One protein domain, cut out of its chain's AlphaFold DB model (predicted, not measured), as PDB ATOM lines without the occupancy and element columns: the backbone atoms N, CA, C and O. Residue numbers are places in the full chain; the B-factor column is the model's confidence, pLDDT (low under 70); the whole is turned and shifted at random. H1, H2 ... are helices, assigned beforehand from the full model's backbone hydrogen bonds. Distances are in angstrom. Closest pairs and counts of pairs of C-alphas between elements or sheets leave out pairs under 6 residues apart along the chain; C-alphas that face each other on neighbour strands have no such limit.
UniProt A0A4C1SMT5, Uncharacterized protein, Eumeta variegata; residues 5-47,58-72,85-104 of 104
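Overview. This is residues 5 to 47, 58 to 72 and 85 to 104 of the 104 residues of an uncharacterized protein of Eumeta variegata (UniProt A0A4C1SMT5). Three long helices form a bundle: H1 and H2 run near each other, and H4 packs slantwise on both, while short H3 packs beside the last residues of H2. The 78 printed residues include four named helices, H1, H2, H3, H4 in chain order, and no named strand: all helix. The whole is only just compact, close to loose, with a radius of gyration of the C-alphas of 13.4 A and spans of 36 by 29 by 18 A.

Along the chain. H1, residues 5 to 20, begins at C-alpha 5 (10.876, 66.144, 7.457) and is 22.5 A long. H2, residues 27 to 43, is 24.2 A long; H3, residues 61 to 66, 8.5 A. H4, residues 86 to 103, is 25.6 A long and ends at C-alpha 103 (16.873, 65.210, -6.462).

Arrangement. H1 touches H4, residues 95 to 103 alone, at a steep tilt of 43 degrees, opposite ways; the closest C-alphas, of Ala 15 and Trp 103, are 5.5 A apart. H2 touches H4, the same way, at 37 degrees, only just steep; the closest C-alphas, Val 29 and Asn 92, are 5.5 A apart. H2, with residues 39 to 43 alone, touches H3 at a steep 61 degrees, opposite ways; the closest C-alphas, Asn 42 and Pro 61, are 4.9 A apart. The helix packing is mostly crossed, without shallow tilts. H1 and H3 are apart. In H1, H2, H3 and H4 every O i to N i+4 pair is within hydrogen-bond range.

Size, cuts and confidence. The farthest C-alphas, Thr 47 and Ser 85, are 39.3 A apart. Residues 48 to 57 and 73 to 84 are not printed; the C-alpha gaps are 5.4 A and 26.4 A. The H1 to H2 link is short. No printed residue is under 70 in pLDDT.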
ATOM      1  N   TRP A   5       9.735  65.236   7.420       86.69
ATOM      2  CA  TRP A   5      10.876  66.144   7.457       86.69
ATOM      3  C   TRP A   5      12.211  65.406   7.333       86.69
ATOM      4  O   TRP A   5      13.016  65.716   6.458       86.69
ATOM      5  N   GLU A   6      12.435  64.377   8.148       92.81
ATOM      6  CA  GLU A   6      13.688  63.626   8.173       92.81
ATOM      7  C   GLU A   6      13.937  62.912   6.846       92.81
ATOM      8  O   GLU A   6      15.077  62.833   6.388       92.81
ATOM      9  N   ARG A   7      12.871  62.437   6.189       91.62
ATOM     10  CA  ARG A   7      12.969  61.867   4.839       91.62
ATOM     11  C   ARG A   7      13.369  62.915   3.803       91.62
ATOM     12  O   ARG A   7      14.224  62.620   2.972       91.62
ATOM     13  N   LYS A   8      12.819  64.133   3.878       90.25
ATOM     14  CA  LYS A   8      13.187  65.237   2.975       90.25
ATOM     15  C   LYS A   8      14.641  65.671   3.183       90.25
ATOM     16  O   LYS A   8      15.393  65.773   2.222       90.25
ATOM     17  N   VAL A   9      15.081  65.828   4.433       92.00
ATOM     18  CA  VAL A   9      16.491  66.126   4.749       92.00
ATOM     19  C   VAL A   9      17.412  65.015   4.243       92.00
ATOM     20  O   VAL A   9      18.473  65.288   3.682       92.00
ATOM     21  N   ARG A  10      17.011  63.750   4.404       94.50
ATOM     22  CA  ARG A  10      17.785  62.609   3.907       94.50
ATOM     23  C   ARG A  10      17.911  62.620   2.383       94.50
ATOM     24  O   ARG A  10      19.009  62.362   1.902       94.50
ATOM     25  N   SER A  11      16.848  62.929   1.632       94.06
ATOM     26  CA  SER A  11      16.924  62.969   0.164       94.06
ATOM     27  C   SER A  11      17.873  64.060  -0.333       94.06
ATOM     28  O   SER A  11      18.680  63.804  -1.221       94.06
ATOM     29  N   ILE A  12      17.859  65.236   0.303       94.56
ATOM     30  CA  ILE A  12      18.781  66.337  -0.014       94.56
ATOM     31  C   ILE A  12      20.230  65.912   0.237       94.56
ATOM     32  O   ILE A  12      21.083  66.094  -0.625       94.56
ATOM     33  N   LYS A  13      20.514  65.288   1.389       94.31
ATOM     34  CA  LYS A  13      21.864  64.796   1.713       94.31
ATOM     35  C   LYS A  13      22.355  63.745   0.720       94.31
ATOM     36  O   LYS A  13      23.526  63.766   0.360       94.31
ATOM     37  N   ILE A  14      21.480  62.839   0.280       95.25
ATOM     38  CA  ILE A  14      21.821  61.828  -0.731       95.25
ATOM     39  C   ILE A  14      22.164  62.502  -2.063       95.25
ATOM     40  O   ILE A  14      23.210  62.194  -2.628       95.25
ATOM     41  N   ALA A  15      21.335  63.444  -2.524       95.12
ATOM     42  CA  ALA A  15      21.580  64.171  -3.766       95.12
ATOM     43  C   ALA A  15      22.885  64.978  -3.704       95.12
ATOM     44  O   ALA A  15      23.731  64.827  -4.577       95.12
ATOM     45  N   LEU A  16      23.115  65.739  -2.629       94.50
ATOM     46  CA  LEU A  16      24.364  66.481  -2.432       94.50
ATOM     47  C   LEU A  16      25.585  65.559  -2.401       94.50
ATOM     48  O   LEU A  16      26.593  65.864  -3.033       94.50
ATOM     49  N   ASN A  17      25.502  64.423  -1.705       94.56
ATOM     50  CA  ASN A  17      26.604  63.467  -1.644       94.56
ATOM     51  C   ASN A  17      26.913  62.859  -3.021       94.56
ATOM     52  O   ASN A  17      28.076  62.652  -3.351       94.56
ATOM     53  N   ALA A  18      25.892  62.607  -3.843       94.12
ATOM     54  CA  ALA A  18      26.071  62.116  -5.207       94.12
ATOM     55  C   ALA A  18      26.617  63.199  -6.159       94.12
ATOM     56  O   ALA A  18      27.501  62.914  -6.965       94.12
ATOM     57  N   THR A  19      26.153  64.446  -6.040       93.31
ATOM     58  CA  THR A  19      26.631  65.583  -6.844       93.31
ATOM     59  C   THR A  19      28.081  65.943  -6.526       93.31
ATOM     60  O   THR A  19      28.892  66.176  -7.432       93.31
ATOM     61  N   LEU A  20      28.412  66.001  -5.231       92.12
ATOM     62  CA  LEU A  20      29.728  66.406  -4.754       92.12
ATOM     63  C   LEU A  20      30.722  65.250  -4.767       92.12
ATOM     64  O   LEU A  20      31.868  65.502  -5.085       92.12
ATOM     65  N   HIS A  21      30.311  64.006  -4.515       85.50
ATOM     66  CA  HIS A  21      31.127  62.784  -4.562       85.50
ATOM     67  C   HIS A  21      32.638  62.999  -4.288       85.50
ATOM     68  O   HIS A  21      33.032  63.191  -3.145       85.50
ATOM     69  N   THR A  22      33.500  62.991  -5.319       80.00
ATOM     70  CA  THR A  22      34.966  63.204  -5.218       80.00
ATOM     71  C   THR A  22      35.423  64.629  -5.562       80.00
ATOM     72  O   THR A  22      36.616  64.893  -5.710       80.00
ATOM     73  N   ARG A  23      34.486  65.561  -5.729       86.38
ATOM     74  CA  ARG A  23      34.710  66.961  -6.090       86.38
ATOM     75  C   ARG A  23      34.720  67.820  -4.828       86.38
ATOM     76  O   ARG A  23      33.749  67.856  -4.081       86.38
ATOM     77  N   ALA A  24      35.793  68.581  -4.648       86.38
ATOM     78  CA  ALA A  24      35.880  69.647  -3.656       86.38
ATOM     79  C   ALA A  24      35.831  71.003  -4.386       86.38
ATOM     80  O   ALA A  24      36.884  71.524  -4.769       86.38
ATOM     81  N   PRO A  25      34.632  71.542  -4.695       88.50
ATOM     82  CA  PRO A  25      34.523  72.867  -5.292       88.50
ATOM     83  C   PRO A  25      35.073  73.933  -4.338       88.50
ATOM     84  O   PRO A  25      35.133  73.738  -3.126       88.50
ATOM     85  N   LYS A  26      35.464  75.081  -4.898       89.88
ATOM     86  CA  LYS A  26      35.797  76.261  -4.091       89.88
ATOM     87  C   LYS A  26      34.589  76.685  -3.257       89.88
ATOM     88  O   LYS A  26      33.456  76.473  -3.685       89.88
ATOM     89  N   ASP A  27      34.851  77.352  -2.139       89.38
ATOM     90  CA  ASP A  27      33.816  77.775  -1.195       89.38
ATOM     91  C   ASP A  27      32.704  78.601  -1.862       89.38
ATOM     92  O   ASP A  27      31.538  78.247  -1.768       89.38
ATOM     93  N   GLU A  28      33.059  79.593  -2.683       87.94
ATOM     94  CA  GLU A  28      32.104  80.394  -3.470       87.94
ATOM     95  C   GLU A  28      31.174  79.543  -4.356       87.94
ATOM     96  O   GLU A  28      29.973  79.801  -4.470       87.94
ATOM     97  N   VAL A  29      31.732  78.509  -4.997       90.94
ATOM     98  CA  VAL A  29      30.986  77.605  -5.885       90.94
ATOM     99  C   VAL A  29      30.074  76.706  -5.059       90.94
ATOM    100  O   VAL A  29      28.924  76.503  -5.431       90.94
ATOM    101  N   LEU A  30      30.561  76.194  -3.926       92.62
ATOM    102  CA  LEU A  30      29.755  75.394  -3.008       92.62
ATOM    103  C   LEU A  30      28.606  76.214  -2.411       92.62
ATOM    104  O   LEU A  30      27.477  75.738  -2.366       92.62
ATOM    105  N   HIS A  31      28.885  77.441  -1.982       91.62
ATOM    106  CA  HIS A  31      27.899  78.351  -1.423       91.62
ATOM    107  C   HIS A  31      26.794  78.651  -2.440       91.62
ATOM    108  O   HIS A  31      25.612  78.519  -2.128       91.62
ATOM    109  N   THR A  32      27.168  78.967  -3.683       92.00
ATOM    110  CA  THR A  32      26.193  79.211  -4.756       92.00
ATOM    111  C   THR A  32      25.357  77.962  -5.050       92.00
ATOM    112  O   THR A  32      24.133  78.050  -5.116       92.00
ATOM    113  N   LEU A  33      25.985  76.782  -5.124       94.00
ATOM    114  CA  LEU A  33      25.282  75.508  -5.295       94.00
ATOM    115  C   LEU A  33      24.266  75.252  -4.173       94.00
ATOM    116  O   LEU A  33      23.166  74.779  -4.443       94.00
ATOM    117  N   MET A  34      24.618  75.553  -2.921       94.38
ATOM    118  CA  MET A  34      23.715  75.372  -1.780       94.38
ATOM    119  C   MET A  34      22.492  76.289  -1.862       94.38
ATOM    120  O   MET A  34      21.387  75.829  -1.582       94.38
ATOM    121  N   LEU A  35      22.665  77.542  -2.293       92.44
ATOM    122  CA  LEU A  35      21.551  78.471  -2.512       92.44
ATOM    123  C   LEU A  35      20.620  77.992  -3.634       92.44
ATOM    124  O   LEU A  35      19.399  78.027  -3.493       92.44
ATOM    125  N   GLU A  36      21.185  77.505  -4.741       92.44
ATOM    126  CA  GLU A  36      20.397  76.947  -5.845       92.44
ATOM    127  C   GLU A  36      19.647  75.678  -5.407       92.44
ATOM    128  O   GLU A  36      18.450  75.538  -5.668       92.44
ATOM    129  N   ALA A  37      20.312  74.790  -4.665       93.94
ATOM    130  CA  ALA A  37      19.699  73.593  -4.101       93.94
ATOM    131  C   ALA A  37      18.557  73.932  -3.130       93.94
ATOM    132  O   ALA A  37      17.484  73.330  -3.207       93.94
ATOM    133  N   GLU A  38      18.748  74.911  -2.243       93.19
ATOM    134  CA  GLU A  38      17.707  75.410  -1.344       93.19
ATOM    135  C   GLU A  38      16.489  75.903  -2.133       93.19
ATOM    136  O   GLU A  38      15.355  75.498  -1.854       93.19
ATOM    137  N   PHE A  39      16.719  76.729  -3.155       91.81
ATOM    138  CA  PHE A  39      15.654  77.273  -3.987       91.81
ATOM    139  C   PHE A  39      14.865  76.173  -4.711       91.81
ATOM    140  O   PHE A  39      13.631  76.190  -4.723       91.81
ATOM    141  N   VAL A  40      15.547  75.171  -5.268       91.88
ATOM    142  CA  VAL A  40      14.918  74.009  -5.921       91.88
ATOM    143  C   VAL A  40      14.081  73.207  -4.922       91.88
ATOM    144  O   VAL A  40      12.926  72.863  -5.181       91.88
ATOM    145  N   VAL A  41      14.612  72.966  -3.725       92.62
ATOM    146  CA  VAL A  41      13.916  72.205  -2.682       92.62
ATOM    147  C   VAL A  41      12.660  72.925  -2.176       92.62
ATOM    148  O   VAL A  41      11.646  72.277  -1.865       92.62
ATOM    149  N   ASN A  42      12.729  74.253  -2.081       91.88
ATOM    150  CA  ASN A  42      11.663  75.109  -1.567       91.88
ATOM    151  C   ASN A  42      10.688  75.603  -2.646       91.88
ATOM    152  O   ASN A  42       9.618  76.116  -2.311       91.88
ATOM    153  N   SER A  43      10.997  75.396  -3.925       90.62
ATOM    154  CA  SER A  43      10.068  75.617  -5.040       90.62
ATOM    155  C   SER A  43       9.187  74.400  -5.336       90.62
ATOM    156  O   SER A  43       8.207  74.522  -6.068       90.62
ATOM    157  N   ARG A  44       9.459  73.237  -4.724       89.12
ATOM    158  CA  ARG A  44       8.633  72.035  -4.891       89.12
ATOM    159  C   ARG A  44       7.189  72.258  -4.395       89.12
ATOM    160  O   ARG A  44       7.011  72.612  -3.225       89.12
ATOM    161  N   PRO A  45       6.165  71.981  -5.221       90.75
ATOM    162  CA  PRO A  45       4.760  72.092  -4.829       90.75
ATOM    163  C   PRO A  45       4.378  71.208  -3.633       90.75
ATOM    164  O   PRO A  45       4.737  70.033  -3.570       90.75
ATOM    165  N   LEU A  46       3.634  71.789  -2.689       87.94
ATOM    166  CA  LEU A  46       2.974  71.113  -1.566       87.94
ATOM    167  C   LEU A  46       1.534  70.724  -1.905       87.94
ATOM    168  O   LEU A  46       0.995  69.790  -1.316       87.94
ATOM    169  N   THR A  47       0.908  71.455  -2.827       87.56
ATOM    170  CA  THR A  47      -0.454  71.203  -3.302       87.56
ATOM    171  C   THR A  47      -0.443  70.681  -4.732       87.56
ATOM    172  O   THR A  47       0.572  70.737  -5.428       87.56
ATOM    173  N   ALA A  58       0.105  76.420  -7.513       87.50
ATOM    174  CA  ALA A  58       0.430  75.476  -6.455       87.50
ATOM    175  C   ALA A  58       1.251  76.146  -5.341       87.50
ATOM    176  O   ALA A  58       2.229  76.853  -5.605       87.50
ATOM    177  N   LEU A  59       0.867  75.900  -4.088       90.19
ATOM    178  CA  LEU A  59       1.599  76.404  -2.936       90.19
ATOM    179  C   LEU A  59       2.937  75.681  -2.836       90.19
ATOM    180  O   LEU A  59       3.013  74.459  -2.937       90.19
ATOM    181  N   THR A  60       3.989  76.446  -2.587       92.25
ATOM    182  CA  THR A  60       5.359  75.958  -2.393       92.25
ATOM    183  C   THR A  60       5.867  76.454  -1.041       92.25
ATOM    184  O   THR A  60       5.364  77.471  -0.553       92.25
ATOM    185  N   PRO A  61       6.867  75.805  -0.420       92.38
ATOM    186  CA  PRO A  61       7.504  76.343   0.780       92.38
ATOM    187  C   PRO A  61       7.950  77.807   0.631       92.38
ATOM    188  O   PRO A  61       7.765  78.591   1.560       92.38
ATOM    189  N   ASN A  62       8.437  78.209  -0.549       93.00
ATOM    190  CA  ASN A  62       8.811  79.598  -0.833       93.00
ATOM    191  C   ASN A  62       7.670  80.602  -0.611       93.00
ATOM    192  O   ASN A  62       7.938  81.711  -0.160       93.00
ATOM    193  N   HIS A  63       6.403  80.235  -0.828       91.75
ATOM    194  CA  HIS A  63       5.286  81.142  -0.536       91.75
ATOM    195  C   HIS A  63       5.228  81.530   0.945       91.75
ATOM    196  O   HIS A  63       4.901  82.670   1.262       91.75
ATOM    197  N   PHE A  64       5.587  80.613   1.844       91.44
ATOM    198  CA  PHE A  64       5.629  80.878   3.280       91.44
ATOM    199  C   PHE A  64       6.928  81.571   3.706       91.44
ATOM    200  O   PHE A  64       6.896  82.433   4.577       91.44
ATOM    201  N   LEU A  65       8.060  81.210   3.095       91.06
ATOM    202  CA  LEU A  65       9.381  81.735   3.467       91.06
ATOM    203  C   LEU A  65       9.662  83.129   2.883       91.06
ATOM    204  O   LEU A  65      10.246  83.975   3.551       91.06
ATOM    205  N   LEU A  66       9.252  83.362   1.636       89.50
ATOM    206  CA  LEU A  66       9.587  84.551   0.844       89.50
ATOM    207  C   LEU A  66       8.358  85.404   0.490       89.50
ATOM    208  O   LEU A  66       8.503  86.482  -0.088       89.50
ATOM    209  N   GLY A  67       7.148  84.926   0.796       87.69
ATOM    210  CA  GLY A  67       5.886  85.586   0.444       87.69
ATOM    211  C   GLY A  67       5.437  85.379  -1.009       87.69
ATOM    212  O   GLY A  67       4.396  85.898  -1.403       87.69
ATOM    213  N   SER A  68       6.198  84.638  -1.820       87.25
ATOM    214  CA  SER A  68       5.838  84.243  -3.190       87.25
ATOM    215  C   SER A  68       6.656  83.021  -3.629       87.25
ATOM    216  O   SER A  68       7.632  82.659  -2.976       87.25
ATOM    217  N   ALA A  69       6.307  82.395  -4.758       84.19
ATOM    218  CA  ALA A  69       7.020  81.220  -5.274       84.19
ATOM    219  C   ALA A  69       8.531  81.436  -5.511       84.19
ATOM    220  O   ALA A  69       9.308  80.492  -5.363       84.19
ATOM    221  N   ALA A  70       8.935  82.656  -5.876       80.94
ATOM    222  CA  ALA A  70      10.314  83.009  -6.229       80.94
ATOM    223  C   ALA A  70      10.900  84.147  -5.367       80.94
ATOM    224  O   ALA A  70      12.019  84.594  -5.604       80.94
ATOM    225  N   GLY A  71      10.150  84.633  -4.376       80.50
ATOM    226  CA  GLY A  71      10.483  85.845  -3.633       80.50
ATOM    227  C   GLY A  71      10.428  87.115  -4.487       80.50
ATOM    228  O   GLY A  71       9.800  87.167  -5.548       80.50
ATOM    229  N   ARG A  72      11.072  88.176  -3.990       75.62
ATOM    230  CA  ARG A  72      11.352  89.400  -4.752       75.62
ATOM    231  C   ARG A  72      12.817  89.378  -5.156       75.62
ATOM    232  O   ARG A  72      13.670  89.140  -4.306       75.62
ATOM    233  N   SER A  85      35.044  83.891 -12.248       83.50
ATOM    234  CA  SER A  85      35.523  83.412 -13.542       83.50
ATOM    235  C   SER A  85      34.428  82.625 -14.273       83.50
ATOM    236  O   SER A  85      33.704  81.815 -13.689       83.50
ATOM    237  N   ARG A  86      34.381  82.745 -15.607       88.00
ATOM    238  CA  ARG A  86      33.477  81.943 -16.461       88.00
ATOM    239  C   ARG A  86      33.591  80.433 -16.185       88.00
ATOM    240  O   ARG A  86      32.618  79.698 -16.348       88.00
ATOM    241  N   LYS A  87      34.776  79.964 -15.777       87.94
ATOM    242  CA  LYS A  87      35.027  78.564 -15.410       87.94
ATOM    243  C   LYS A  87      34.324  78.179 -14.103       87.94
ATOM    244  O   LYS A  87      33.698  77.124 -14.076       87.94
ATOM    245  N   GLN A  88      34.402  79.011 -13.058       88.50
ATOM    246  CA  GLN A  88      33.680  78.792 -11.795       88.50
ATOM    247  C   GLN A  88      32.171  78.803 -12.019       88.50
ATOM    248  O   GLN A  88      31.496  77.883 -11.570       88.50
ATOM    249  N   TRP A  89      31.658  79.773 -12.783       89.69
ATOM    250  CA  TRP A  89      30.231  79.838 -13.095       89.69
ATOM    251  C   TRP A  89      29.740  78.574 -13.814       89.69
ATOM    252  O   TRP A  89      28.774  77.955 -13.381       89.69
ATOM    253  N   ARG A  90      30.448  78.113 -14.858       92.00
ATOM    254  CA  ARG A  90      30.088  76.861 -15.551       92.00
ATOM    255  C   ARG A  90      30.179  75.633 -14.650       92.00
ATOM    256  O   ARG A  90      29.340  74.747 -14.764       92.00
ATOM    257  N   ALA A  91      31.184  75.572 -13.778       91.19
ATOM    258  CA  ALA A  91      31.311  74.483 -12.819       91.19
ATOM    259  C   ALA A  91      30.130  74.468 -11.837       91.19
ATOM    260  O   ALA A  91      29.575  73.404 -11.591       91.19
ATOM    261  N   ASN A  92      29.718  75.639 -11.336       92.81
ATOM    262  CA  ASN A  92      28.539  75.774 -10.486       92.81
ATOM    263  C   ASN A  92      27.271  75.284 -11.204       92.81
ATOM    264  O   ASN A  92      26.599  74.392 -10.704       92.81
ATOM    265  N   GLN A  93      27.001  75.788 -12.412       93.81
ATOM    266  CA  GLN A  93      25.809  75.400 -13.177       93.81
ATOM    267  C   GLN A  93      25.766  73.897 -13.483       93.81
ATOM    268  O   GLN A  93      24.717  73.277 -13.352       93.81
ATOM    269  N   ALA A  94      26.908  73.282 -13.811       93.50
ATOM    270  CA  ALA A  94      26.978  71.837 -14.033       93.50
ATOM    271  C   ALA A  94      26.695  71.022 -12.755       93.50
ATOM    272  O   ALA A  94      26.080  69.957 -12.819       93.50
ATOM    273  N   LEU A  95      27.141  71.502 -11.588       94.81
ATOM    274  CA  LEU A  95      26.837  70.861 -10.303       94.81
ATOM    275  C   LEU A  95      25.365  71.035  -9.925       94.81
ATOM    276  O   LEU A  95      24.749  70.078  -9.460       94.81
ATOM    277  N   ALA A  96      24.801  72.220 -10.145       94.25
ATOM    278  CA  ALA A  96      23.400  72.501  -9.870       94.25
ATOM    279  C   ALA A  96      22.472  71.674 -10.764       94.25
ATOM    280  O   ALA A  96      21.539  71.049 -10.266       94.25
ATOM    281  N   GLU A  97      22.778  71.572 -12.059       94.56
ATOM    282  CA  GLU A  97      22.052  70.704 -12.989       94.56
ATOM    283  C   GLU A  97      22.078  69.243 -12.523       94.56
ATOM    284  O   GLU A  97      21.032  68.602 -12.427       94.56
ATOM    285  N   MET A  98      23.255  68.732 -12.148       94.38
ATOM    286  CA  MET A  98      23.395  67.373 -11.625       94.38
ATOM    287  C   MET A  98      22.612  67.168 -10.326       94.38
ATOM    288  O   MET A  98      21.952  66.145 -10.163       94.38
ATOM    289  N   PHE A  99      22.656  68.132  -9.402       95.06
ATOM    290  CA  PHE A  99      21.850  68.088  -8.184       95.06
ATOM    291  C   PHE A  99      20.354  68.007  -8.502       95.06
ATOM    292  O   PHE A  99      19.674  67.122  -7.983       95.06
ATOM    293  N   CYS A 100      19.856  68.876  -9.384       91.50
ATOM    294  CA  CYS A 100      18.456  68.884  -9.803       91.50
ATOM    295  C   CYS A 100      18.042  67.550 -10.429       91.50
ATOM    296  O   CYS A 100      16.997  67.024 -10.067       91.50
ATOM    297  N   GLN A 101      18.869  66.977 -11.310       92.62
ATOM    298  CA  GLN A 101      18.594  65.690 -11.960       92.62
ATOM    299  C   GLN A 101      18.541  64.508 -10.984       92.62
ATOM    300  O   GLN A 101      17.846  63.535 -11.246       92.62
ATOM    301  N   ILE A 102      19.294  64.564  -9.881       92.62
ATOM    302  CA  ILE A 102      19.315  63.493  -8.876       92.62
ATOM    303  C   ILE A 102      18.187  63.670  -7.852       92.62
ATOM    304  O   ILE A 102      17.687  62.685  -7.308       92.62
ATOM    305  N   TRP A 103      17.831  64.915  -7.524       92.56
ATOM    306  CA  TRP A 103      16.873  65.210  -6.462       92.56
ATOM    307  C   TRP A 103      15.405  65.233  -6.917       92.56
ATOM    308  O   TRP A 103      14.536  64.890  -6.107       92.56
ATOM    309  N   LEU A 104      15.130  65.670  -8.152       82.31
ATOM    310  CA  LEU A 104      13.784  65.702  -8.745       82.31
ATOM    311  C   LEU A 104      13.325  64.305  -9.172       82.31
ATOM    312  O   LEU A 104      12.159  63.979  -8.846       82.31
TER     313      LEU A 104